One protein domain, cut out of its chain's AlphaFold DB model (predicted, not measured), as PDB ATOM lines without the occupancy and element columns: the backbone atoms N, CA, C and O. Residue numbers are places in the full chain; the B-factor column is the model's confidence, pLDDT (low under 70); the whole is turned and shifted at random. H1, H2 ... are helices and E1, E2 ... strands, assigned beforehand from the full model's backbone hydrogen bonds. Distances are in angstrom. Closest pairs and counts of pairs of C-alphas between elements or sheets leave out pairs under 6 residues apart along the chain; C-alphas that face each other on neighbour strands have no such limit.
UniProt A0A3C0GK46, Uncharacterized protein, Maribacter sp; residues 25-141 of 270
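AT A GLANCE: This is residues 25 to 141 of the 270 residues of an uncharacterized protein of Maribacter sp (UniProt A0A3C0GK46). With little regular structure, a small twisted sheet of four strands has helix H2 beside its E1 edge and short H1 over one face, while the long loop 84 to 111 runs out to the far end. The 117 printed residues include H1, E1, H2, E2, E3, E4 in order; 42 are in named elements, class mixed. The sheet E1 E2 E3 E4 is mixed; the whole is only just loose, close to compact, radius of gyration of the C-alphas 16.3 A, spans 55 by 29 by 29 A.

IN THESE COORDINATES: From first to last C-alpha, E1, residues 36 to 38, measures 6.5 A; E2, 80 to 83, 9.7 A; E3, 112 to 117, 17.0 A; E4, 123 to 128, 14.3 A; H2, 46 to 64, 26.7 A; H1, 29 to 32, 5.6 A. C-alpha 29 is at (310.580, 352.380, 279.996), C-alpha 128 at (319.214, 351.623, 289.338).

HOW THE PARTS SIT: E1 and E2 are parallel at 36 degrees, with N 38 and O 81 at 2.8 A; E1, H2, E2 form a strand-helix-strand unit, a helix between parallel neighbours. E2 E3 E4 is a meander, antiparallel hairpins in a row, with N 82 and O 113 at 2.8 A and N 114 and O 127 at 2.8 A. H2 only grazes the sheet; its closest C-alphas to E1 are Ala 52 and Val 36, 5.1 A. H1 is on the sheet, only just over E3 with 3 C-alphas, height over the sheet 9.1 A. In H2 every O i to N i+4 pair is within hydrogen-bond range; H1 is too short for one.

THE WHOLE: The C-alphas farthest apart, Glu 66 and Ser 95, are 56.0 A apart. The printed part has no cut; links H2 to E2 and E2 to E3 are long. No printed residue is under 70 in pLDDT.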
ATOM      1  N   SER A  25     318.785 349.160 285.008       96.00
ATOM      2  CA  SER A  25     317.462 348.541 285.046       96.00
ATOM      3  C   SER A  25     316.428 349.560 285.517       96.00
ATOM      4  O   SER A  25     316.747 350.460 286.304       96.00
ATOM      5  N   TYR A  26     315.196 349.411 285.037       95.75
ATOM      6  CA  TYR A  26     314.072 350.314 285.275       95.75
ATOM      7  C   TYR A  26     312.777 349.510 285.436       95.75
ATOM      8  O   TYR A  26     312.673 348.413 284.892       95.75
ATOM      9  N   ILE A  27     311.808 350.040 286.189       94.44
ATOM     10  CA  ILE A  27     310.486 349.406 286.343       94.44
ATOM     11  C   ILE A  27     309.658 349.583 285.066       94.44
ATOM     12  O   ILE A  27     309.094 348.613 284.568       94.44
ATOM     13  N   ALA A  28     309.605 350.805 284.535       92.81
ATOM     14  CA  ALA A  28     308.983 351.120 283.255       92.81
ATOM     15  C   ALA A  28     309.989 351.775 282.297       92.81
ATOM     16  O   ALA A  28     310.992 352.354 282.717       92.81
ATOM     17  N   ASP A  29     309.708 351.746 280.994       91.00
ATOM     18  CA  ASP A  29     310.580 352.380 279.996       91.00
ATOM     19  C   ASP A  29     310.698 353.898 280.187       91.00
ATOM     20  O   ASP A  29     311.766 354.476 279.972       91.00
ATOM     21  N   GLU A  30     309.628 354.537 280.652       90.81
ATOM     22  CA  GLU A  30     309.574 355.970 280.959       90.81
ATOM     23  C   GLU A  30     310.501 356.353 282.118       90.81
ATOM     24  O   GLU A  30     311.059 357.449 282.131       90.81
ATOM     25  N   ASP A  31     310.749 355.421 283.045       93.62
ATOM     26  CA  ASP A  31     311.670 355.631 284.164       93.62
ATOM     27  C   ASP A  31     313.118 355.714 283.722       93.62
ATOM     28  O   ASP A  31     313.975 356.081 284.518       93.62
ATOM     29  N   SER A  32     313.429 355.340 282.484       93.62
ATOM     30  CA  SER A  32     314.799 355.393 281.995       93.62
ATOM     31  C   SER A  32     315.303 356.810 281.753       93.62
ATOM     32  O   SER A  32     316.504 357.071 281.882       93.62
ATOM     33  N   ASP A  33     314.392 357.730 281.443       94.31
ATOM     34  CA  ASP A  33     314.681 359.143 281.279       94.31
ATOM     35  C   ASP A  33     314.541 359.879 282.617       94.31
ATOM     36  O   ASP A  33     313.940 359.392 283.566       94.31
ATOM     37  N   PHE A  34     315.163 361.049 282.725       95.19
ATOM     38  CA  PHE A  34     315.139 361.865 283.940       95.19
ATOM     39  C   PHE A  34     314.872 363.323 283.593       95.19
ATOM     40  O   PHE A  34     315.290 363.803 282.534       95.19
ATOM     41  N   ASP A  35     314.216 364.046 284.493       95.44
ATOM     42  CA  ASP A  35     313.858 365.454 284.294       95.44
ATOM     43  C   ASP A  35     314.799 366.410 285.019       95.44
ATOM     44  O   ASP A  35     315.056 367.518 284.543       95.44
ATOM     45  N   VAL A  36     315.347 365.969 286.149       95.81
ATOM     46  CA  VAL A  36     316.334 366.716 286.923       95.81
ATOM     47  C   VAL A  36     317.299 365.749 287.601       95.81
ATOM     48  O   VAL A  36     316.924 364.633 287.975       95.81
ATOM     49  N   ILE A  37     318.550 366.183 287.745       96.31
ATOM     50  CA  ILE A  37     319.567 365.472 288.517       96.31
ATOM     51  C   ILE A  37     319.708 366.174 289.862       96.31
ATOM     52  O   ILE A  37     319.856 367.392 289.921       96.31
ATOM     53  N   VAL A  38     319.679 365.404 290.944       96.06
ATOM     54  CA  VAL A  38     319.897 365.892 292.305       96.06
ATOM     55  C   VAL A  38     321.043 365.113 292.963       96.06
ATOM     56  O   VAL A  38     321.233 363.928 292.676       96.06
ATOM     57  N   PRO A  39     321.828 365.748 293.849       92.88
ATOM     58  CA  PRO A  39     322.975 365.088 294.469       92.88
ATOM     59  C   PRO A  39     322.574 364.069 295.545       92.88
ATOM     60  O   PRO A  39     323.323 363.143 295.811       92.88
ATOM     61  N   GLU A  40     321.404 364.224 296.169       93.88
ATOM     62  CA  GLU A  40     320.917 363.333 297.227       93.88
ATOM     63  C   GLU A  40     319.381 363.337 297.280       93.88
ATOM     64  O   GLU A  40     318.731 364.293 296.845       93.88
ATOM     65  N   LEU A  41     318.794 362.298 297.881       92.81
ATOM     66  CA  LEU A  41     317.340 362.144 298.037       92.81
ATOM     67  C   LEU A  41     316.677 363.325 298.757       92.81
ATOM     68  O   LEU A  41     315.599 363.768 298.369       92.81
ATOM     69  N   LYS A  42     317.349 363.895 299.764       93.00
ATOM     70  CA  LYS A  42     316.848 365.042 300.543       93.00
ATOM     71  C   LYS A  42     316.698 366.322 299.716       93.00
ATOM     72  O   LYS A  42     315.988 367.240 300.125       93.00
ATOM     73  N   LYS A  43     317.363 366.412 298.559       94.38
ATOM     74  CA  LYS A  43     317.250 367.564 297.655       94.38
ATOM     75  C   LYS A  43     316.045 367.476 296.726       94.38
ATOM     76  O   LYS A  43     315.792 368.445 296.013       94.38
ATOM     77  N   ILE A  44     315.271 366.390 296.780       93.75
ATOM     78  CA  ILE A  44     313.957 366.329 296.145       93.75
ATOM     79  C   ILE A  44     312.978 367.150 296.995       93.75
ATOM     80  O   ILE A  44     312.443 366.686 297.998       93.75
ATOM     81  N   ASN A  45     312.790 368.410 296.615       93.06
ATOM     82  CA  ASN A  45     311.951 369.381 297.310       93.06
ATOM     83  C   ASN A  45     311.115 370.202 296.314       93.06
ATOM     84  O   ASN A  45     311.142 369.985 295.105       93.06
ATOM     85  N   ILE A  46     310.367 371.185 296.816       91.69
ATOM     86  CA  ILE A  46     309.472 372.019 295.997       91.69
ATOM     87  C   ILE A  46     310.221 372.701 294.834       91.69
ATOM     88  O   ILE A  46     309.668 372.830 293.741       91.69
ATOM     89  N   ARG A  47     311.491 373.092 295.028       93.50
ATOM     90  CA  ARG A  47     312.307 373.737 293.985       93.50
ATOM     91  C   ARG A  47     312.713 372.746 292.899       93.50
ATOM     92  O   ARG A  47     312.514 373.049 291.725       93.50
ATOM     93  N   SER A  48     313.204 371.562 293.270       94.38
ATOM     94  CA  SER A  48     313.588 370.536 292.291       94.38
ATOM     95  C   SER A  48     312.378 370.002 291.519       94.38
ATOM     96  O   SER A  48     312.488 369.717 290.333       94.38
ATOM     97  N   ILE A  49     311.202 369.917 292.155       94.31
ATOM     98  CA  ILE A  49     309.940 369.561 291.484       94.31
ATOM     99  C   ILE A  49     309.568 370.630 290.449       94.31
ATOM    100  O   ILE A  49     309.210 370.303 289.318       94.31
ATOM    101  N   ALA A  50     309.659 371.912 290.811       94.25
ATOM    102  CA  ALA A  50     309.377 373.003 289.882       94.25
ATOM    103  C   ALA A  50     310.357 373.019 288.697       94.25
ATOM    104  O   ALA A  50     309.945 373.258 287.562       94.25
ATOM    105  N   GLU A  51     311.636 372.741 288.944       94.50
ATOM    106  CA  GLU A  51     312.653 372.608 287.902       94.50
ATOM    107  C   GLU A  51     312.375 371.417 286.976       94.50
ATOM    108  O   GLU A  51     312.321 371.594 285.758       94.50
ATOM    109  N   ALA A  52     312.098 370.240 287.541       95.06
ATOM    110  CA  ALA A  52     311.749 369.040 286.786       95.06
ATOM    111  C   ALA A  52     310.536 369.279 285.872       95.06
ATOM    112  O   ALA A  52     310.579 368.943 284.689       95.06
ATOM    113  N   ARG A  53     309.492 369.962 286.369       94.69
ATOM    114  CA  ARG A  53     308.333 370.364 285.552       94.69
ATOM    115  C   ARG A  53     308.732 371.236 284.368       94.69
ATOM    116  O   ARG A  53     308.306 370.967 283.249       94.69
ATOM    117  N   ARG A  54     309.560 372.263 284.587       93.75
ATOM    118  CA  ARG A  54     310.032 373.141 283.500       93.75
ATOM    119  C   ARG A  54     310.843 372.365 282.467       93.75
ATOM    120  O   ARG A  54     310.666 372.589 281.275       93.75
ATOM    121  N   ASN A  55     311.713 371.460 282.906       94.00
ATOM    122  CA  ASN A  55     312.533 370.652 282.006       94.00
ATOM    123  C   ASN A  55     311.678 369.680 281.188       94.00
ATOM    124  O   ASN A  55     311.894 369.553 279.983       94.00
ATOM    125  N   LYS A  56     310.672 369.054 281.810       92.69
ATOM    126  CA  LYS A  56     309.737 368.165 281.117       92.69
ATOM    127  C   LYS A  56     308.885 368.920 280.095       92.69
ATOM    128  O   LYS A  56     308.819 368.484 278.950       92.69
ATOM    129  N   VAL A  57     308.347 370.091 280.453       93.19
ATOM    130  CA  VAL A  57     307.664 370.985 279.498       93.19
ATOM    131  C   VAL A  57     308.580 371.319 278.328       93.19
ATOM    132  O   VAL A  57     308.227 371.017 277.198       93.19
ATOM    133  N   LYS A  58     309.797 371.824 278.569       92.12
ATOM    134  CA  LYS A  58     310.739 372.171 277.488       92.12
ATOM    135  C   LYS A  58     311.025 371.003 276.537       92.12
ATOM    136  O   LYS A  58     311.245 371.219 275.345       92.12
ATOM    137  N   LYS A  59     311.079 369.769 277.049       89.19
ATOM    138  CA  LYS A  59     311.239 368.570 276.213       89.19
ATOM    139  C   LYS A  59     309.989 368.299 275.377       89.19
ATOM    140  O   LYS A  59     310.137 368.040 274.187       89.19
ATOM    141  N   LEU A  60     308.806 368.375 275.989       89.19
ATOM    142  CA  LEU A  60     307.525 368.153 275.319       89.19
ATOM    143  C   LEU A  60     307.256 369.223 274.259       89.19
ATOM    144  O   LEU A  60     307.034 368.863 273.114       89.19
ATOM    145  N   GLU A  61     307.411 370.508 274.583       92.06
ATOM    146  CA  GLU A  61     307.249 371.619 273.631       92.06
ATOM    147  C   GLU A  61     308.183 371.469 272.423       92.06
ATOM    148  O   GLU A  61     307.811 371.760 271.291       92.06
ATOM    149  N   LYS A  62     309.404 370.962 272.635       88.75
ATOM    150  CA  LYS A  62     310.346 370.697 271.542       88.75
ATOM    151  C   LYS A  62     309.958 369.487 270.686       88.75
ATOM    152  O   LYS A  62     310.390 369.410 269.539       88.75
ATOM    153  N   ALA A  63     309.225 368.531 271.250       87.56
ATOM    154  CA  ALA A  63     308.786 367.327 270.556       87.56
ATOM    155  C   ALA A  63     307.461 367.539 269.808       87.56
ATOM    156  O   ALA A  63     307.341 367.084 268.676       87.56
ATOM    157  N   THR A  64     306.496 368.231 270.420       89.25
ATOM    158  CA  THR A  64     305.145 368.444 269.873       89.25
ATOM    159  C   THR A  64     304.987 369.785 269.158       89.25
ATOM    160  O   THR A  64     304.152 369.901 268.271       89.25
ATOM    161  N   GLY A  65     305.786 370.797 269.511       87.62
ATOM    162  CA  GLY A  65     305.653 372.166 269.000       87.62
ATOM    163  C   GLY A  65     304.581 373.006 269.706       87.62
ATOM    164  O   GLY A  65     304.466 374.199 269.431       87.62
ATOM    165  N   GLU A  66     303.823 372.421 270.634       88.75
ATOM    166  CA  GLU A  66     302.752 373.093 271.375       88.75
ATOM    167  C   GLU A  66     303.254 373.644 272.708       88.75
ATOM    168  O   GLU A  66     304.058 373.001 273.379       88.75
ATOM    169  N   LYS A  67     302.751 374.814 273.123       87.56
ATOM    170  CA  LYS A  67     303.063 375.397 274.438       87.56
ATOM    171  C   LYS A  67     302.278 374.683 275.531       87.56
ATOM    172  O   LYS A  67     301.048 374.684 275.508       87.56
ATOM    173  N   ILE A  68     302.979 374.128 276.518       87.44
ATOM    174  CA  ILE A  68     302.365 373.331 277.588       87.44
ATOM    175  C   ILE A  68     302.553 374.039 278.927       87.44
ATOM    176  O   ILE A  68     303.654 374.425 279.312       87.44
ATOM    177  N   ASN A  69     301.468 374.173 279.687       86.50
ATOM    178  CA  ASN A  69     301.528 374.775 281.014       86.50
ATOM    179  C   ASN A  69     302.226 373.836 282.017       86.50
ATOM    180  O   ASN A  69     301.733 372.739 282.254       86.50
ATOM    181  N   PRO A  70     303.282 374.264 282.738       81.31
ATOM    182  CA  PRO A  70     303.996 373.399 283.692       81.31
ATOM    183  C   PRO A  70     303.151 372.829 284.836       81.31
ATOM    184  O   PRO A  70     303.568 371.877 285.492       81.31
ATOM    185  N   LYS A  71     301.987 373.427 285.116       84.12
ATOM    186  CA  LYS A  71     301.070 372.990 286.176       84.12
ATOM    187  C   LYS A  71     300.283 371.730 285.814       84.12
ATOM    188  O   LYS A  71     299.793 371.080 286.729       84.12
ATOM    189  N   THR A  72     300.167 371.391 284.528       88.06
ATOM    190  CA  THR A  72     299.455 370.179 284.088       88.06
ATOM    191  C   THR A  72     300.242 368.910 284.405       88.06
ATOM    192  O   THR A  72     299.652 367.848 284.550       88.06
ATOM    193  N   ILE A  73     301.565 369.023 284.568       88.62
ATOM    194  CA  ILE A  73     302.444 367.897 284.883       88.62
ATOM    195  C   ILE A  73     302.347 367.558 286.374       88.62
ATOM    196  O   ILE A  73     302.715 368.355 287.257       88.62
ATOM    197  N   THR A  74     301.875 366.346 286.660       91.12
ATOM    198  CA  THR A  74     301.734 365.845 288.028       91.12
ATOM    199  C   THR A  74     303.101 365.505 288.628       91.12
ATOM    200  O   THR A  74     304.117 365.466 287.934       91.12
ATOM    201  N   LYS A  75     303.175 365.311 289.951       90.25
ATOM    202  CA  LYS A  75     304.445 364.920 290.596       90.25
ATOM    203  C   LYS A  75     304.838 363.487 290.231       90.25
ATOM    204  O   LYS A  75     306.021 363.162 290.223       90.25
ATOM    205  N   GLN A  76     303.836 362.657 289.961       91.25
ATOM    206  CA  GLN A  76     303.949 361.247 289.627       91.25
ATOM    207  C   GLN A  76     304.599 361.048 288.262       91.25
ATOM    208  O   GLN A  76     305.256 360.042 288.051       91.25
ATOM    209  N   ASP A  77     304.489 362.028 287.369       90.75
ATOM    210  CA  ASP A  77     305.085 361.959 286.036       90.75
ATOM    211  C   ASP A  77     306.576 362.332 286.022       90.75
ATOM    212  O   ASP A  77     307.221 362.246 284.979       90.75
ATOM    213  N   LEU A  78     307.131 362.816 287.135       94.44
ATOM    214  CA  LEU A  78     308.495 363.339 287.190       94.44
ATOM    215  C   LEU A  78     309.473 362.266 287.656       94.44
ATOM    216  O   LEU A  78     309.249 361.613 288.680       94.44
ATOM    217  N   VAL A  79     310.597 362.157 286.948       96.38
ATOM    218  CA  VAL A  79     311.682 361.239 287.314       96.38
ATOM    219  C   VAL A  79     312.904 362.028 287.776       96.38
ATOM    220  O   VAL A  79     313.466 362.853 287.045       96.38
ATOM    221  N   PHE A  80     313.334 361.751 289.004       97.12
ATOM    222  CA  PHE A  80     314.488 362.370 289.648       97.12
ATOM    223  C   PHE A  80     315.676 361.413 289.597       97.12
ATOM    224  O   PHE A  80     315.626 360.326 290.177       97.12
ATOM    225  N   ARG A  81     316.769 361.824 288.949       97.12
ATOM    226  CA  ARG A  81     318.035 361.086 289.002       97.12
ATOM    227  C   ARG A  81     318.822 361.535 290.228       97.12
ATOM    228  O   ARG A  81     319.222 362.690 290.315       97.12
ATOM    229  N   VAL A  82     319.069 360.619 291.150       96.88
ATOM    230  CA  VAL A  82     319.869 360.841 292.355       96.88
ATOM    231  C   VAL A  82     321.244 360.213 292.159       96.88
ATOM    232  O   VAL A  82     321.337 359.006 291.933       96.88
ATOM    233  N   MET A  83     322.310 361.005 292.254       94.88
ATOM    234  CA  MET A  83     323.687 360.502 292.155       94.88
ATOM    235  C   MET A  83     324.080 359.828 293.478       94.88
ATOM    236  O   MET A  83     324.329 360.510 294.466       94.88
ATOM    237  N   THR A  84     324.109 358.493 293.525       94.62
ATOM    238  CA  THR A  84     324.330 357.746 294.776       94.62
ATOM    239  C   THR A  84     325.054 356.418 294.560       94.62
ATOM    240  O   THR A  84     324.904 355.761 293.529       94.62
ATOM    241  N   PHE A  85     325.805 355.999 295.581       93.94
ATOM    242  CA  PHE A  85     326.524 354.727 295.656       93.94
ATOM    243  C   PHE A  85     325.784 353.657 296.479       93.94
ATOM    244  O   PHE A  85     326.342 352.587 296.711       93.94
ATOM    245  N   ASP A  86     324.554 353.919 296.932       92.44
ATOM    246  CA  ASP A  86     323.867 353.070 297.923       92.44
ATOM    247  C   ASP A  86     323.670 351.619 297.462       92.44
ATOM    248  O   ASP A  86     323.809 350.688 298.248       92.44
ATOM    249  N   HIS A  87     323.392 351.414 296.173       92.38
ATOM    250  CA  HIS A  87     323.212 350.085 295.576       92.38
ATOM    251  C   HIS A  87     324.525 349.441 295.106       92.38
ATOM    252  O   HIS A  87     324.511 348.311 294.622       92.38
ATOM    253  N   VAL A  88     325.648 350.157 295.211       94.56
ATOM    254  CA  VAL A  88     326.957 349.668 294.783       94.56
ATOM    255  C   VAL A  88     327.607 348.908 295.946       94.56
ATOM    256  O   VAL A  88     327.735 349.464 297.048       94.56
ATOM    257  N   PRO A  89     328.048 347.655 295.736       93.19
ATOM    258  CA  PRO A  89     328.755 346.886 296.753       93.19
ATOM    259  C   PRO A  89     330.065 347.551 297.195       93.19
ATOM    260  O   PRO A  89     330.718 348.273 296.432       93.19
ATOM    261  N   ASN A  90     330.466 347.290 298.441       91.50
ATOM    262  CA  ASN A  90     331.779 347.696 298.936       91.50
ATOM    263  C   ASN A  90     332.885 346.874 298.260       91.50
ATOM    264  O   ASN A  90     332.690 345.717 297.894       91.50
ATOM    265  N   SER A  91     334.056 347.482 298.103       86.38
ATOM    266  CA  SER A  91     335.244 346.862 297.532       86.38
ATOM    267  C   SER A  91     336.440 347.088 298.447       86.38
ATOM    268  O   SER A  91     336.725 348.216 298.840       86.38
ATOM    269  N   ASN A  92     337.209 346.029 298.698       80.25
ATOM    270  CA  ASN A  92     338.449 346.093 299.477       80.25
ATOM    271  C   ASN A  92     339.661 346.534 298.636       80.25
ATOM    272  O   ASN A  92     340.805 346.262 298.989       80.25
ATOM    273  N   ARG A  93     339.441 347.222 297.506       78.56
ATOM    274  CA  ARG A  93     340.509 347.637 296.579       78.56
ATOM    275  C   ARG A  93     341.519 348.597 297.211       78.56
ATOM    276  O   ARG A  93     342.671 348.635 296.791       78.56
ATOM    277  N   LYS A  94     341.088 349.415 298.172       79.12
ATOM    278  CA  LYS A  94     341.954 350.349 298.897       79.12
ATOM    279  C   LYS A  94     341.792 350.133 300.393       79.12
ATOM    280  O   LYS A  94     340.689 350.242 300.908       79.12
ATOM    281  N   SER A  95     342.910 349.904 301.081       77.69
ATOM    282  CA  SER A  95     342.937 349.711 302.537       77.69
ATOM    283  C   SER A  95     342.461 350.949 303.314       77.69
ATOM    284  O   SER A  95     341.786 350.814 304.328       77.69
ATOM    285  N   LYS A  96     342.755 352.163 302.820       84.94
ATOM    286  CA  LYS A  96     342.316 353.436 303.419       84.94
ATOM    287  C   LYS A  96     341.606 354.307 302.371       84.94
ATOM    288  O   LYS A  96     342.271 355.109 301.710       84.94
ATOM    289  N   PRO A  97     340.293 354.118 302.149       82.88
ATOM    290  CA  PRO A  97     339.541 354.917 301.186       82.88
ATOM    291  C   PRO A  97     339.363 356.351 301.705       82.88
ATOM    292  O   PRO A  97     338.945 356.550 302.842       82.88
ATOM    293  N   LYS A  98     339.663 357.357 300.872       85.69
ATOM    294  CA  LYS A  98     339.469 358.777 301.230       85.69
ATOM    295  C   LYS A  98     338.034 359.251 300.999       85.69
ATOM    296  O   LYS A  98     337.537 360.090 301.737       85.69
ATOM    297  N   ASN A  99     337.380 358.698 299.977       87.25
ATOM    298  CA  ASN A  99     336.027 359.055 299.559       87.25
ATOM    299  C   ASN A  99     335.150 357.803 299.449       87.25
ATOM    300  O   ASN A  99     335.657 356.707 299.205       87.25
ATOM    301  N   ILE A 100     333.826 357.985 299.504       87.31
ATOM    302  CA  ILE A 100     332.841 356.898 299.339       87.31
ATOM    303  C   ILE A 100     333.062 356.149 298.018       87.31
ATOM    304  O   ILE A 100     333.039 354.930 297.985       87.31
ATOM    305  N   ALA A 101     333.375 356.851 296.927       86.25
ATOM    306  CA  ALA A 101     333.652 356.208 295.641       86.25
ATOM    307  C   ALA A 101     334.853 355.236 295.678       86.25
ATOM    308  O   ALA A 101     334.941 354.330 294.853       86.25
ATOM    309  N   GLU A 102     335.796 355.420 296.609       86.25
ATOM    310  CA  GLU A 102     336.976 354.562 296.733       86.25
ATOM    311  C   GLU A 102     336.723 353.287 297.537       86.25
ATOM    312  O   GLU A 102     337.431 352.305 297.310       86.25
ATOM    313  N   SER A 103     335.733 353.294 298.436       88.25
ATOM    314  CA  SER A 103     335.317 352.114 299.208       88.25
ATOM    315  C   SER A 103     334.365 351.200 298.435       88.25
ATOM    316  O   SER A 103     333.983 350.143 298.932       88.25
ATOM    317  N   LYS A 104     333.967 351.595 297.223       91.50
ATOM    318  CA  LYS A 104     332.985 350.911 296.377       91.50
ATOM    319  C   LYS A 104     333.639 350.247 295.167       91.50
ATOM    320  O   LYS A 104     334.770 350.569 294.789       91.50
ATOM    321  N   VAL A 105     332.925 349.304 294.553       92.06
ATOM    322  CA  VAL A 105     333.339 348.696 293.277       92.06
ATOM    323  C   VAL A 105     333.490 349.782 292.201       92.06
ATOM    324  O   VAL A 105     332.716 350.737 292.144       92.06
ATOM    325  N   LYS A 106     334.515 349.658 291.347       91.25
ATOM    326  CA  LYS A 106     334.768 350.609 290.256       91.25
ATOM    327  C   LYS A 106     333.686 350.469 289.179       91.25
ATOM    328  O   LYS A 106     333.658 349.470 288.470       91.25
ATOM    329  N   CYS A 107     332.860 351.498 289.019       93.56
ATOM    330  CA  CYS A 107     331.827 351.560 287.985       93.56
ATOM    331  C   CYS A 107     332.333 352.189 286.672       93.56
ATOM    332  O   CYS A 107     333.271 352.992 286.665       93.56
ATOM    333  N   ASN A 108     331.665 351.874 285.557       94.00
ATOM    334  CA  ASN A 108     331.953 352.445 284.229       94.00
ATOM    335  C   ASN A 108     331.601 353.943 284.144       94.00
ATOM    336  O   ASN A 108     332.159 354.669 283.323       94.00
ATOM    337  N   PHE A 109     330.668 354.401 284.980       95.50
ATOM    338  CA  PHE A 109     330.207 355.785 285.088       95.50
ATOM    339  C   PHE A 109     329.704 356.073 286.512       95.50
ATOM    340  O   PHE A 109     329.479 355.114 287.257       95.50
ATOM    341  N   PRO A 110     329.541 357.351 286.917       95.06
ATOM    342  CA  PRO A 110     329.007 357.699 288.232       95.06
ATOM    343  C   PRO A 110     327.650 357.021 288.489       95.06
ATOM    344  O   PRO A 110     326.726 357.223 287.695       95.06
ATOM    345  N   PRO A 111     327.521 356.207 289.552       96.00
ATOM    346  CA  PRO A 111     326.298 355.468 289.816       96.00
ATOM    347  C   PRO A 111     325.168 356.411 290.231       96.00
ATOM    348  O   PRO A 111     325.378 357.465 290.839       96.00
ATOM    349  N   PHE A 112     323.950 356.022 289.879       96.94
ATOM    350  CA  PHE A 112     322.745 356.779 290.156       96.94
ATOM    351  C   PHE A 112     321.543 355.865 290.393       96.94
ATOM    352  O   PHE A 112     321.510 354.693 290.014       96.94
ATOM    353  N   GLN A 113     320.512 356.437 290.997       96.81
ATOM    354  CA  GLN A 113     319.197 355.834 291.146       96.81
ATOM    355  C   GLN A 113     318.137 356.778 290.597       96.81
ATOM    356  O   GLN A 113     318.291 357.996 290.665       96.81
ATOM    357  N   HIS A 114     317.061 356.229 290.048       97.19
ATOM    358  CA  HIS A 114     315.905 357.001 289.615       97.19
ATOM    359  C   HIS A 114     314.773 356.840 290.621       97.19
ATOM    360  O   HIS A 114     314.462 355.727 291.046       97.19
ATOM    361  N   TRP A 115     314.161 357.962 290.981       96.88
ATOM    362  CA  TRP A 115     313.087 358.044 291.960       96.88
ATOM    363  C   TRP A 115     311.893 358.794 291.383       96.88
ATOM    364  O   TRP A 115     312.061 359.752 290.626       96.88
ATOM    365  N   ARG A 116     310.690 358.368 291.767       94.75
ATOM    366  CA  ARG A 116     309.417 358.932 291.306       94.75
ATOM    367  C   ARG A 116     308.395 358.919 292.437       94.75
ATOM    368  O   ARG A 116     308.476 358.080 293.335       94.75
ATOM    369  N   TYR A 117     307.458 359.864 292.429       94.75
ATOM    370  CA  TYR A 117     306.361 359.879 293.398       94.75
ATOM    371  C   TYR A 117     305.282 358.868 293.008       94.75
ATOM    372  O   TYR A 117     304.890 358.788 291.848       94.75
ATOM    373  N   ASN A 118     304.775 358.122 293.986       92.44
ATOM    374  CA  ASN A 118     303.610 357.264 293.800       92.44
ATOM    375  C   ASN A 118     302.290 358.034 294.011       92.44
ATOM    376  O   ASN A 118     302.272 359.233 294.301       92.44
ATOM    377  N   SER A 119     301.159 357.334 293.903       91.00
ATOM    378  CA  SER A 119     299.817 357.895 294.138       91.00
ATOM    379  C   SER A 119     299.584 358.397 295.569       91.00
ATOM    380  O   SER A 119     298.671 359.180 295.799       91.00
ATOM    381  N   LYS A 120     300.417 357.982 296.532       91.44
ATOM    382  CA  LYS A 120     300.377 358.408 297.941       91.44
ATOM    383  C   LYS A 120     301.404 359.505 298.253       91.44
ATOM    384  O   LYS A 120     301.740 359.694 299.420       91.44
ATOM    385  N   ASP A 121     301.952 360.172 297.234       89.25
ATOM    386  CA  ASP A 121     302.989 361.206 297.363       89.25
ATOM    387  C   ASP A 121     304.259 360.731 298.116       89.25
ATOM    388  O   ASP A 121     305.026 361.533 298.652       89.25
ATOM    389  N   LYS A 122     304.543 359.420 298.106       93.19
ATOM    390  CA  LYS A 122     305.795 358.838 298.620       93.19
ATOM    391  C   LYS A 122     306.769 358.557 297.479       93.19
ATOM    392  O   LYS A 122     306.364 358.107 296.408       93.19
ATOM    393  N   LEU A 123     308.056 358.796 297.722       93.88
ATOM    394  CA  LEU A 123     309.122 358.486 296.770       93.88
ATOM    395  C   LEU A 123     309.351 356.975 296.696       93.88
ATOM    396  O   LEU A 123     309.565 356.322 297.717       93.88
ATOM    397  N   GLN A 124     309.341 356.446 295.479       94.56
ATOM    398  CA  GLN A 124     309.624 355.053 295.169       94.56
ATOM    399  C   GLN A 124     310.834 354.966 294.240       94.56
ATOM    400  O   GLN A 124     311.007 355.791 293.339       94.56
ATOM    401  N   LEU A 125     311.680 353.964 294.481       95.19
ATOM    402  CA  LEU A 125     312.818 353.649 293.631       95.19
ATOM    403  C   LEU A 125     312.314 352.970 292.357       95.19
ATOM    404  O   LEU A 125     311.680 351.920 292.431       95.19
ATOM    405  N   VAL A 126     312.611 353.566 291.207       95.31
ATOM    406  CA  VAL A 126     312.115 353.116 289.899       95.31
ATOM    407  C   VAL A 126     313.224 352.741 288.918       95.31
ATOM    408  O   VAL A 126     312.955 352.149 287.877       95.31
ATOM    409  N   GLY A 127     314.482 353.029 289.253       96.06
ATOM    410  CA  GLY A 127     315.625 352.630 288.439       96.06
ATOM    411  C   GLY A 127     316.939 352.617 289.205       96.06
ATOM    412  O   GLY A 127     317.139 353.399 290.138       96.06
ATOM    413  N   LYS A 128     317.856 351.744 288.789       96.50
ATOM    414  CA  LYS A 128     319.214 351.623 289.338       96.50
ATOM    415  C   LYS A 128     320.217 351.534 288.191       96.50
ATOM    416  O   LYS A 128     319.993 350.789 287.234       96.50
ATOM    417  N   SER A 129     321.325 352.263 288.298       96.25
ATOM    418  CA  SER A 129     322.487 352.045 287.431       96.25
ATOM    419  C   SER A 129     323.204 350.738 287.766       96.25
ATOM    420  O   SER A 129     323.096 350.252 288.889       96.25
ATOM    421  N   HIS A 130     323.965 350.195 286.814       96.31
ATOM    422  CA  HIS A 130     324.782 348.984 286.994       96.31
ATOM    423  C   HIS A 130     323.980 347.830 287.608       96.31
ATOM    424  O   HIS A 130     324.438 347.167 288.537       96.31
ATOM    425  N   TRP A 131     322.756 347.614 287.126       96.38
ATOM    426  CA  TRP A 131     321.821 346.644 287.696       96.38
ATOM    427  C   TRP A 131     321.219 345.765 286.613       96.38
ATOM    428  O   TRP A 131     320.740 346.268 285.599       96.38
ATOM    429  N   LYS A 132     321.199 344.455 286.857       94.62
ATOM    430  CA  LYS A 132     320.646 343.454 285.945       94.62
ATOM    431  C   LYS A 132     319.486 342.718 286.612       94.62
ATOM    432  O   LYS A 132     319.609 342.278 287.753       94.62
ATOM    433  N   GLY A 133     318.387 342.542 285.882       91.06
ATOM    434  CA  GLY A 133     317.157 341.921 286.392       91.06
ATOM    435  C   GLY A 133     316.189 342.934 287.009       91.06
ATOM    436  O   GLY A 133     316.333 344.142 286.801       91.06
ATOM    437  N   GLY A 134     315.189 342.446 287.745       88.19
ATOM    438  CA  GLY A 134     314.166 343.284 288.371       88.19
ATOM    439  C   GLY A 134     314.687 344.067 289.579       88.19
ATOM    440  O   GLY A 134     315.782 343.824 290.087       88.19
ATOM    441  N   MET A 135     313.901 345.032 290.061       88.50
ATOM    442  CA  MET A 135     314.308 345.876 291.195       88.50
ATOM    443  C   MET A 135     314.463 345.103 292.509       88.50
ATOM    444  O   MET A 135     315.329 345.466 293.312       88.50
ATOM    445  N   GLU A 136     313.653 344.057 292.693       83.31
ATOM    446  CA  GLU A 136     313.611 343.217 293.897       83.31
ATOM    447  C   GLU A 136     314.501 341.971 293.790       83.31
ATOM    448  O   GLU A 136     315.156 341.606 294.758       83.31
ATOM    449  N   ASN A 137     314.575 341.345 292.610       89.38
ATOM    450  CA  ASN A 137     315.279 340.073 292.385       89.38
ATOM    451  C   ASN A 137     316.562 340.191 291.543       89.38
ATOM    452  O   ASN A 137     317.177 339.183 291.197       89.38
ATOM    453  N   GLY A 138     316.939 341.406 291.150       91.12
ATOM    454  CA  GLY A 138     318.140 341.649 290.362       91.12
ATOM    455  C   GLY A 138     319.412 341.712 291.203       91.12
ATOM    456  O   GLY A 138     319.400 341.554 292.423       91.12
ATOM    457  N   HIS A 139     320.529 341.978 290.535       93.69
ATOM    458  CA  HIS A 139     321.829 342.135 291.177       93.69
ATOM    459  C   HIS A 139     322.664 343.221 290.498       93.69
ATOM    460  O   HIS A 139     322.445 343.591 289.341       93.69
ATOM    461  N   PHE A 140     323.654 343.718 291.234       95.75
ATOM    462  CA  PHE A 140     324.629 344.672 290.723       95.75
ATOM    463  C   PHE A 140     325.544 344.012 289.681       95.75
ATOM    464  O   PHE A 140     326.073 342.925 289.913       95.75
ATOM    465  N   SER A 141     325.756 344.670 288.542       94.69
ATOM    466  CA  SER A 141     326.621 344.191 287.463       94.69
ATOM    467  C   SER A 141     327.170 345.355 286.634       94.69
ATOM    468  O   SER A 141     326.430 346.247 286.224       94.69
TER     469      SER A 141